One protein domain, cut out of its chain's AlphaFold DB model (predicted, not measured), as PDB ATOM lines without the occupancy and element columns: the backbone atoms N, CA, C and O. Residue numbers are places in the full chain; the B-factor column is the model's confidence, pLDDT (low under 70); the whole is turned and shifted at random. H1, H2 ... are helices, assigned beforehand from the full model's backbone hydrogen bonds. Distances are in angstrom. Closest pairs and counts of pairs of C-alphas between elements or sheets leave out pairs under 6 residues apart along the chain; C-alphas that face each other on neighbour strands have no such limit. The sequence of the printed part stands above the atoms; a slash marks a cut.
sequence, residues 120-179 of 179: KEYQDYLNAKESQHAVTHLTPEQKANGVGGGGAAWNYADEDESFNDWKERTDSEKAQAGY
ATOM      1  N   LYS A 120     -80.965  39.286  66.959       89.88
ATOM      2  CA  LYS A 120     -80.960  40.372  65.971       89.88
ATOM      3  C   LYS A 120     -81.816  41.539  66.470       89.88
ATOM      4  O   LYS A 120     -81.436  42.692  66.313       89.88
ATOM      5  N   GLU A 121     -82.945  41.231  67.090       90.69
ATOM      6  CA  GLU A 121     -83.898  42.192  67.628       90.69
ATOM      7  C   GLU A 121     -83.267  43.052  68.723       90.69
ATOM      8  O   GLU A 121     -83.465  44.262  68.744       90.69
ATOM      9  N   TYR A 122     -82.470  42.459  69.611       91.94
ATOM     10  CA  TYR A 122     -81.769  43.217  70.644       91.94
ATOM     11  C   TYR A 122     -80.663  44.100  70.070       91.94
ATOM     12  O   TYR A 122     -80.484  45.225  70.524       91.94
ATOM     13  N   GLN A 123     -79.960  43.645  69.031       93.12
ATOM     14  CA  GLN A 123     -79.017  44.505  68.309       93.12
ATOM     15  C   GLN A 123     -79.738  45.666  67.605       93.12
ATOM     16  O   GLN A 123     -79.266  46.799  67.655       93.12
ATOM     17  N   ASP A 124     -80.907  45.415  67.005       93.75
ATOM     18  CA  ASP A 124     -81.748  46.466  66.423       93.75
ATOM     19  C   ASP A 124     -82.184  47.486  67.501       93.75
ATOM     20  O   ASP A 124     -82.121  48.690  67.260       93.75
ATOM     21  N   TYR A 125     -82.532  47.027  68.707       94.94
ATOM     22  CA  TYR A 125     -82.832  47.889  69.857       94.94
ATOM     23  C   TYR A 125     -81.634  48.744  70.297       94.94
ATOM     24  O   TYR A 125     -81.785  49.944  70.525       94.94
ATOM     25  N   LEU A 126     -80.429  48.167  70.381       94.38
ATOM     26  CA  LEU A 126     -79.219  48.931  70.714       94.38
ATOM     27  C   LEU A 126     -78.942  50.029  69.675       94.38
ATOM     28  O   LEU A 126     -78.667  51.171  70.048       94.38
ATOM     29  N   ASN A 127     -79.099  49.714  68.386       94.88
ATOM     30  CA  ASN A 127     -78.980  50.695  67.305       94.88
ATOM     31  C   ASN A 127     -80.059  51.788  67.402       94.88
ATOM     32  O   ASN A 127     -79.795  52.956  67.108       94.88
ATOM     33  N   ALA A 128     -81.270  51.427  67.833       95.62
ATOM     34  CA  ALA A 128     -82.354  52.378  68.048       95.62
ATOM     35  C   ALA A 128     -82.061  53.335  69.218       95.62
ATOM     36  O   ALA A 128     -82.320  54.535  69.099       95.62
ATOM     37  N   LYS A 129     -81.439  52.854  70.308       95.38
ATOM     38  CA  LYS A 129     -80.951  53.718  71.400       95.38
ATOM     39  C   LYS A 129     -79.841  54.655  70.939       95.38
ATOM     40  O   LYS A 129     -79.858  55.836  71.282       95.38
ATOM     41  N   GLU A 130     -78.883  54.155  70.162       94.31
ATOM     42  CA  GLU A 130     -77.808  54.987  69.608       94.31
ATOM     43  C   GLU A 130     -78.375  56.086  68.703       94.31
ATOM     44  O   GLU A 130     -78.007  57.254  68.832       94.31
ATOM     45  N   SER A 131     -79.334  55.731  67.844       94.31
ATOM     46  CA  SER A 131     -80.017  56.675  66.957       94.31
ATOM     47  C   SER A 131     -80.784  57.737  67.746       94.31
ATOM     48  O   SER A 131     -80.678  58.923  67.427       94.31
ATOM     49  N   GLN A 132     -81.498  57.343  68.808       95.06
ATOM     50  CA  GLN A 132     -82.179  58.281  69.702       95.06
ATOM     51  C   GLN A 132     -81.189  59.226  70.385       95.06
ATOM     52  O   GLN A 132     -81.404  60.440  70.412       95.06
ATOM     53  N   HIS A 133     -80.084  58.700  70.909       93.12
ATOM     54  CA  HIS A 133     -79.051  59.512  71.544       93.12
ATOM     55  C   HIS A 133     -78.439  60.507  70.546       93.12
ATOM     56  O   HIS A 133     -78.300  61.693  70.848       93.12
ATOM     57  N   ALA A 134     -78.146  60.060  69.322       91.81
ATOM     58  CA  ALA A 134     -77.571  60.894  68.273       91.81
ATOM     59  C   ALA A 134     -78.453  62.095  67.903       91.81
ATOM     60  O   ALA A 134     -77.912  63.131  67.535       91.81
ATOM     61  N   VAL A 135     -79.783  61.989  68.015       91.44
ATOM     62  CA  VAL A 135     -80.708  63.096  67.700       91.44
ATOM     63  C   VAL A 135     -81.023  63.983  68.906       91.44
ATOM     64  O   VAL A 135     -81.216  65.192  68.758       91.44
ATOM     65  N   THR A 136     -81.044  63.421  70.112       91.69
ATOM     66  CA  THR A 136     -81.340  64.160  71.352       91.69
ATOM     67  C   THR A 136     -80.137  64.962  71.852       91.69
ATOM     68  O   THR A 136     -80.307  66.081  72.343       91.69
ATOM     69  N   HIS A 137     -78.919  64.461  71.623       92.69
ATOM     70  CA  HIS A 137     -77.667  65.020  72.147       92.69
ATOM     71  C   HIS A 137     -76.862  65.837  71.122       92.69
ATOM     72  O   HIS A 137     -75.660  66.052  71.283       92.69
ATOM     73  N   LEU A 138     -77.512  66.333  70.066       91.88
ATOM     74  CA  LEU A 138     -76.871  67.197  69.073       91.88
ATOM     75  C   LEU A 138     -76.415  68.526  69.679       91.88
ATOM     76  O   LEU A 138     -77.158  69.183  70.421       91.88
ATOM     77  N   THR A 139     -75.234  68.987  69.268       92.12
ATOM     78  CA  THR A 139     -74.773  70.340  69.588       92.12
ATOM     79  C   THR A 139     -75.659  71.393  68.903       92.12
ATOM     80  O   THR A 139     -76.289  71.110  67.877       92.12
ATOM     81  N   PRO A 140     -75.711  72.639  69.414       91.88
ATOM     82  CA  PRO A 140     -76.464  73.713  68.762       91.88
ATOM     83  C   PRO A 140     -76.076  73.929  67.294       91.88
ATOM     84  O   PRO A 140     -76.941  74.183  66.460       91.88
ATOM     85  N   GLU A 141     -74.792  73.779  66.966       92.56
ATOM     86  CA  GLU A 141     -74.283  73.888  65.596       92.56
ATOM     87  C   GLU A 141     -74.799  72.751  64.702       92.56
ATOM     88  O   GLU A 141     -75.259  72.997  63.590       92.56
ATOM     89  N   GLN A 142     -74.814  71.512  65.199       90.69
ATOM     90  CA  GLN A 142     -75.366  70.373  64.459       90.69
ATOM     91  C   GLN A 142     -76.873  70.518  64.220       90.69
ATOM     92  O   GLN A 142     -77.343  70.258  63.111       90.69
ATOM     93  N   LYS A 143     -77.619  71.011  65.221       88.12
ATOM     94  CA  LYS A 143     -79.049  71.329  65.071       88.12
ATOM     95  C   LYS A 143     -79.273  72.415  64.017       88.12
ATOM     96  O   LYS A 143     -80.174  72.282  63.193       88.12
ATOM     97  N   ALA A 144     -78.445  73.461  64.007       88.56
ATOM     98  CA  ALA A 144     -78.523  74.538  63.019       88.56
ATOM     99  C   ALA A 144     -78.200  74.062  61.590       88.56
ATOM    100  O   ALA A 144     -78.789  74.558  60.633       88.56
ATOM    101  N   ASN A 145     -77.326  73.061  61.452       89.81
ATOM    102  CA  ASN A 145     -76.969  72.444  60.173       89.81
ATOM    103  C   ASN A 145     -78.006  71.426  59.662       89.81
ATOM    104  O   ASN A 145     -77.774  70.779  58.641       89.81
ATOM    105  N   GLY A 146     -79.145  71.267  60.346       82.19
ATOM    106  CA  GLY A 146     -80.213  70.358  59.925       82.19
ATOM    107  C   GLY A 146     -79.859  68.877  60.068       82.19
ATOM    108  O   GLY A 146     -80.517  68.030  59.469       82.19
ATOM    109  N   VAL A 147     -78.832  68.551  60.858       78.56
ATOM    110  CA  VAL A 147     -78.539  67.171  61.249       78.56
ATOM    111  C   VAL A 147     -79.625  66.798  62.254       78.56
ATOM    112  O   VAL A 147     -79.573  67.239  63.391       78.56
ATOM    113  N   GLY A 148     -80.682  66.113  61.826       71.62
ATOM    114  CA  GLY A 148     -81.833  65.825  62.681       71.62
ATOM    115  C   GLY A 148     -82.625  64.629  62.173       71.62
ATOM    116  O   GLY A 148     -82.806  64.477  60.969       71.62
ATOM    117  N   GLY A 149     -83.044  63.776  63.111       71.75
ATOM    118  CA  GLY A 149     -83.633  62.458  62.874       71.75
ATOM    119  C   GLY A 149     -84.742  62.411  61.826       71.75
ATOM    120  O   GLY A 149     -85.576  63.309  61.715       71.75
ATOM    121  N   GLY A 150     -84.752  61.310  61.080       81.88
ATOM    122  CA  GLY A 150     -85.780  60.951  60.112       81.88
ATOM    123  C   GLY A 150     -85.915  59.433  59.997       81.88
ATOM    124  O   GLY A 150     -85.041  58.682  60.428       81.88
ATOM    125  N   GLY A 151     -87.023  58.971  59.426       88.19
ATOM    126  CA  GLY A 151     -87.339  57.546  59.311       88.19
ATOM    127  C   GLY A 151     -88.489  57.120  60.217       88.19
ATOM    128  O   GLY A 151     -89.180  57.955  60.800       88.19
ATOM    129  N   ALA A 152     -88.727  55.813  60.274       92.88
ATOM    130  CA  ALA A 152     -89.810  55.243  61.062       92.88
ATOM    131  C   ALA A 152     -89.506  55.298  62.566       92.88
ATOM    132  O   ALA A 152     -88.344  55.240  62.967       92.88
ATOM    133  N   ALA A 153     -90.556  55.383  63.386       91.00
ATOM    134  CA  ALA A 153     -90.434  55.515  64.836       91.00
ATOM    135  C   ALA A 153     -89.740  54.307  65.491       91.00
ATOM    136  O   ALA A 153     -88.944  54.495  66.403       91.00
ATOM    137  N   TRP A 154     -89.919  53.092  64.964       94.38
ATOM    138  CA  TRP A 154     -89.196  51.897  65.422       94.38
ATOM    139  C   TRP A 154     -87.669  51.935  65.232       94.38
ATOM    140  O   TRP A 154     -86.969  51.077  65.764       94.38
ATOM    141  N   ASN A 155     -87.122  52.909  64.494       95.06
ATOM    142  CA  ASN A 155     -85.670  53.122  64.418       95.06
ATOM    143  C   ASN A 155     -85.117  53.877  65.637       95.06
ATOM    144  O   ASN A 155     -83.920  54.142  65.696       95.06
ATOM    145  N   TYR A 156     -85.983  54.254  66.575       96.12
ATOM    146  CA  TYR A 156     -85.652  55.031  67.754       96.12
ATOM    147  C   TYR A 156     -86.243  54.345  68.991       96.12
ATOM    148  O   TYR A 156     -87.376  53.851  68.974       96.12
ATOM    149  N   ALA A 157     -85.447  54.282  70.053       96.50
ATOM    150  CA  ALA A 157     -85.856  53.773  71.357       96.50
ATOM    151  C   ALA A 157     -85.697  54.893  72.379       96.50
ATOM    152  O   ALA A 157     -84.628  55.508  72.419       96.50
ATOM    153  N   ASP A 158     -86.728  55.165  73.182       93.94
ATOM    154  CA  ASP A 158     -86.646  56.244  74.170       93.94
ATOM    155  C   ASP A 158     -85.538  55.951  75.202       93.94
ATOM    156  O   ASP A 158     -85.171  54.800  75.448       93.94
ATOM    157  N   GLU A 159     -84.963  57.001  75.803       89.81
ATOM    158  CA  GLU A 159     -83.769  56.879  76.662       89.81
ATOM    159  C   GLU A 159     -83.970  55.886  77.819       89.81
ATOM    160  O   GLU A 159     -83.076  55.074  78.101       89.81
ATOM    161  N   ASP A 160     -85.174  55.897  78.391       91.19
ATOM    162  CA  ASP A 160     -85.600  55.064  79.517       91.19
ATOM    163  C   ASP A 160     -86.455  53.851  79.094       91.19
ATOM    164  O   ASP A 160     -86.946  53.115  79.950       91.19
ATOM    165  N   GLU A 161     -86.653  53.623  77.791       92.00
ATOM    166  CA  GLU A 161     -87.435  52.486  77.291       92.00
ATOM    167  C   GLU A 161     -86.673  51.177  77.507       92.00
ATOM    168  O   GLU A 161     -85.460  51.103  77.281       92.00
ATOM    169  N   SER A 162     -87.377  50.133  77.955       92.62
ATOM    170  CA  SER A 162     -86.802  48.793  78.057       92.62
ATOM    171  C   SER A 162     -86.838  48.079  76.703       92.62
ATOM    172  O   SER A 162     -87.625  48.417  75.820       92.62
ATOM    173  N   PHE A 163     -86.022  47.034  76.534       92.19
ATOM    174  CA  PHE A 163     -86.049  46.239  75.303       92.19
ATOM    175  C   PHE A 163     -87.440  45.655  75.008       92.19
ATOM    176  O   PHE A 163     -87.869  45.643  73.855       92.19
ATOM    177  N   ASN A 164     -88.127  45.141  76.034       92.25
ATOM    178  CA  ASN A 164     -89.423  44.488  75.850       92.25
ATOM    179  C   ASN A 164     -90.482  45.499  75.404       92.25
ATOM    180  O   ASN A 164     -91.232  45.206  74.475       92.25
ATOM    181  N   ASP A 165     -90.478  46.694  75.999       94.06
ATOM    182  CA  ASP A 165     -91.399  47.771  75.627       94.06
ATOM    183  C   ASP A 165     -91.137  48.237  74.187       94.06
ATOM    184  O   ASP A 165     -92.059  48.308  73.372       94.06
ATOM    185  N   TRP A 166     -89.860  48.452  73.841       95.31
ATOM    186  CA  TRP A 166     -89.457  48.819  72.484       95.31
ATOM    187  C   TRP A 166     -89.882  47.767  71.461       95.31
ATOM    188  O   TRP A 166     -90.358  48.113  70.377       95.31
ATOM    189  N   LYS A 167     -89.724  46.481  71.795       94.31
ATOM    190  CA  LYS A 167     -90.082  45.368  70.915       94.31
ATOM    191  C   LYS A 167     -91.586  45.302  70.688       94.31
ATOM    192  O   LYS A 167     -92.013  45.269  69.538       94.31
ATOM    193  N   GLU A 168     -92.384  45.331  71.754       94.94
ATOM    194  CA  GLU A 168     -93.846  45.285  71.655       94.94
ATOM    195  C   GLU A 168     -94.386  46.456  70.822       94.94
ATOM    196  O   GLU A 168     -95.202  46.268  69.911       94.94
ATOM    197  N   ARG A 169     -93.876  47.665  71.076       95.94
ATOM    198  CA  ARG A 169     -94.225  48.859  70.305       95.94
ATOM    199  C   ARG A 169     -93.811  48.728  68.842       95.94
ATOM    200  O   ARG A 169     -94.634  48.950  67.956       95.94
ATOM    201  N   THR A 170     -92.564  48.341  68.585       95.25
ATOM    202  CA  THR A 170     -92.017  48.176  67.232       95.25
ATOM    203  C   THR A 170     -92.803  47.152  66.422       95.25
ATOM    204  O   THR A 170     -93.123  47.412  65.262       95.25
ATOM    205  N   ASP A 171     -93.144  46.010  67.016       95.19
ATOM    206  CA  ASP A 171     -93.911  44.958  66.351       95.19
ATOM    207  C   ASP A 171     -95.323  45.454  65.995       95.19
ATOM    208  O   ASP A 171     -95.800  45.236  64.879       95.19
ATOM    209  N   SER A 172     -95.962  46.207  66.897       96.31
ATOM    210  CA  SER A 172     -97.261  46.838  66.643       96.31
ATOM    211  C   SER A 172     -97.201  47.886  65.526       96.31
ATOM    212  O   SER A 172     -98.040  47.882  64.622       96.31
ATOM    213  N   GLU A 173     -96.202  48.771  65.542       95.25
ATOM    214  CA  GLU A 173     -96.026  49.806  64.517       95.25
ATOM    215  C   GLU A 173     -95.719  49.200  63.138       95.25
ATOM    216  O   GLU A 173     -96.293  49.625  62.131       95.25
ATOM    217  N   LYS A 174     -94.854  48.181  63.081       94.38
ATOM    218  CA  LYS A 174     -94.524  47.459  61.845       94.38
ATOM    219  C   LYS A 174     -95.742  46.747  61.269       94.38
ATOM    220  O   LYS A 174     -96.013  46.903  60.079       94.38
ATOM    221  N   ALA A 175     -96.524  46.065  62.107       95.81
ATOM    222  CA  ALA A 175     -97.760  45.414  61.680       95.81
ATOM    223  C   ALA A 175     -98.777  46.424  61.118       95.81
ATOM    224  O   ALA A 175     -99.392  46.178  60.080       95.81
ATOM    225  N   GLN A 176     -98.926  47.590  61.756       94.75
ATOM    226  CA  GLN A 176     -99.795  48.669  61.265       94.75
ATOM    227  C   GLN A 176     -99.310  49.259  59.934       94.75
ATOM    228  O   GLN A 176    -100.125  49.653  59.099       94.75
ATOM    229  N   ALA A 177     -97.996  49.304  59.724       93.88
ATOM    230  CA  ALA A 177     -97.380  49.752  58.480       93.88
ATOM    231  C   ALA A 177     -97.310  48.656  57.390       93.88
ATOM    232  O   ALA A 177     -96.935  48.961  56.257       93.88
ATOM    233  N   GLY A 178     -97.709  47.415  57.700       93.31
ATOM    234  CA  GLY A 178     -97.762  46.294  56.758       93.31
ATOM    235  C   GLY A 178     -96.424  45.592  56.506       93.31
ATOM    236  O   GLY A 178     -96.235  45.050  55.414       93.31
ATOM    237  N   TYR A 179     -95.509  45.632  57.479       84.25
ATOM    238  CA  TYR A 179     -94.240  44.892  57.474       84.25
ATOM    239  C   TYR A 179     -94.362  43.502  58.101       84.25
ATOM    240  O   TYR A 179     -95.247  43.309  58.963       84.25
TER     241      TYR A 179
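What this domain is: This is residues 120 to 179 of the 179 residues of an uncharacterized protein of Staphylococcus pasteuri (UniProt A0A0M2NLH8). Two longer helices, H1 and H3, meet near their first residues at a right-angled corner; little H2 lies beyond H1's other end. From H2 a long loop, residues 145 to 162, folds back to H3. The 60 printed residues, with three named helices (H1, H2, H3) and no named strand, are all helix in class. Elongated, spanning 36 by 23 by 18 A, the whole is only just loose, close to compact, with a radius of gyration of the C-alphas of 12.7 A.

How they stand to each other: Start at H1, residues 120 to 136: its residues 121 to 125 alone touch H3, residues 163 to 177, there with residues 163 to 167 alone. Their closest C-alphas, of Tyr 125 and Phe 163, are 6.5 A apart; the lines are about perpendicular at 90 degrees. H2, residues 140 to 144, is apart from both. In H1, H2 and H3 every O i to N i+4 pair is within hydrogen-bond range.

Where its parts are: Find C-alpha 120 at (-80.960, 40.372, 65.971); H1 runs 24.4 A from there. H2 spans 6.2 A. H3 runs 20.6 A to C-alpha 177 at (-97.380, 49.752, 58.480).

The domain as a whole: The farthest C-alphas, of Glu 141 and Gly 178, are 37.3 A apart. The link H2 to H3 is long, 18 residues; H1 to H2 is tight. The printed part has no cut, and no printed residue is under pLDDT 70.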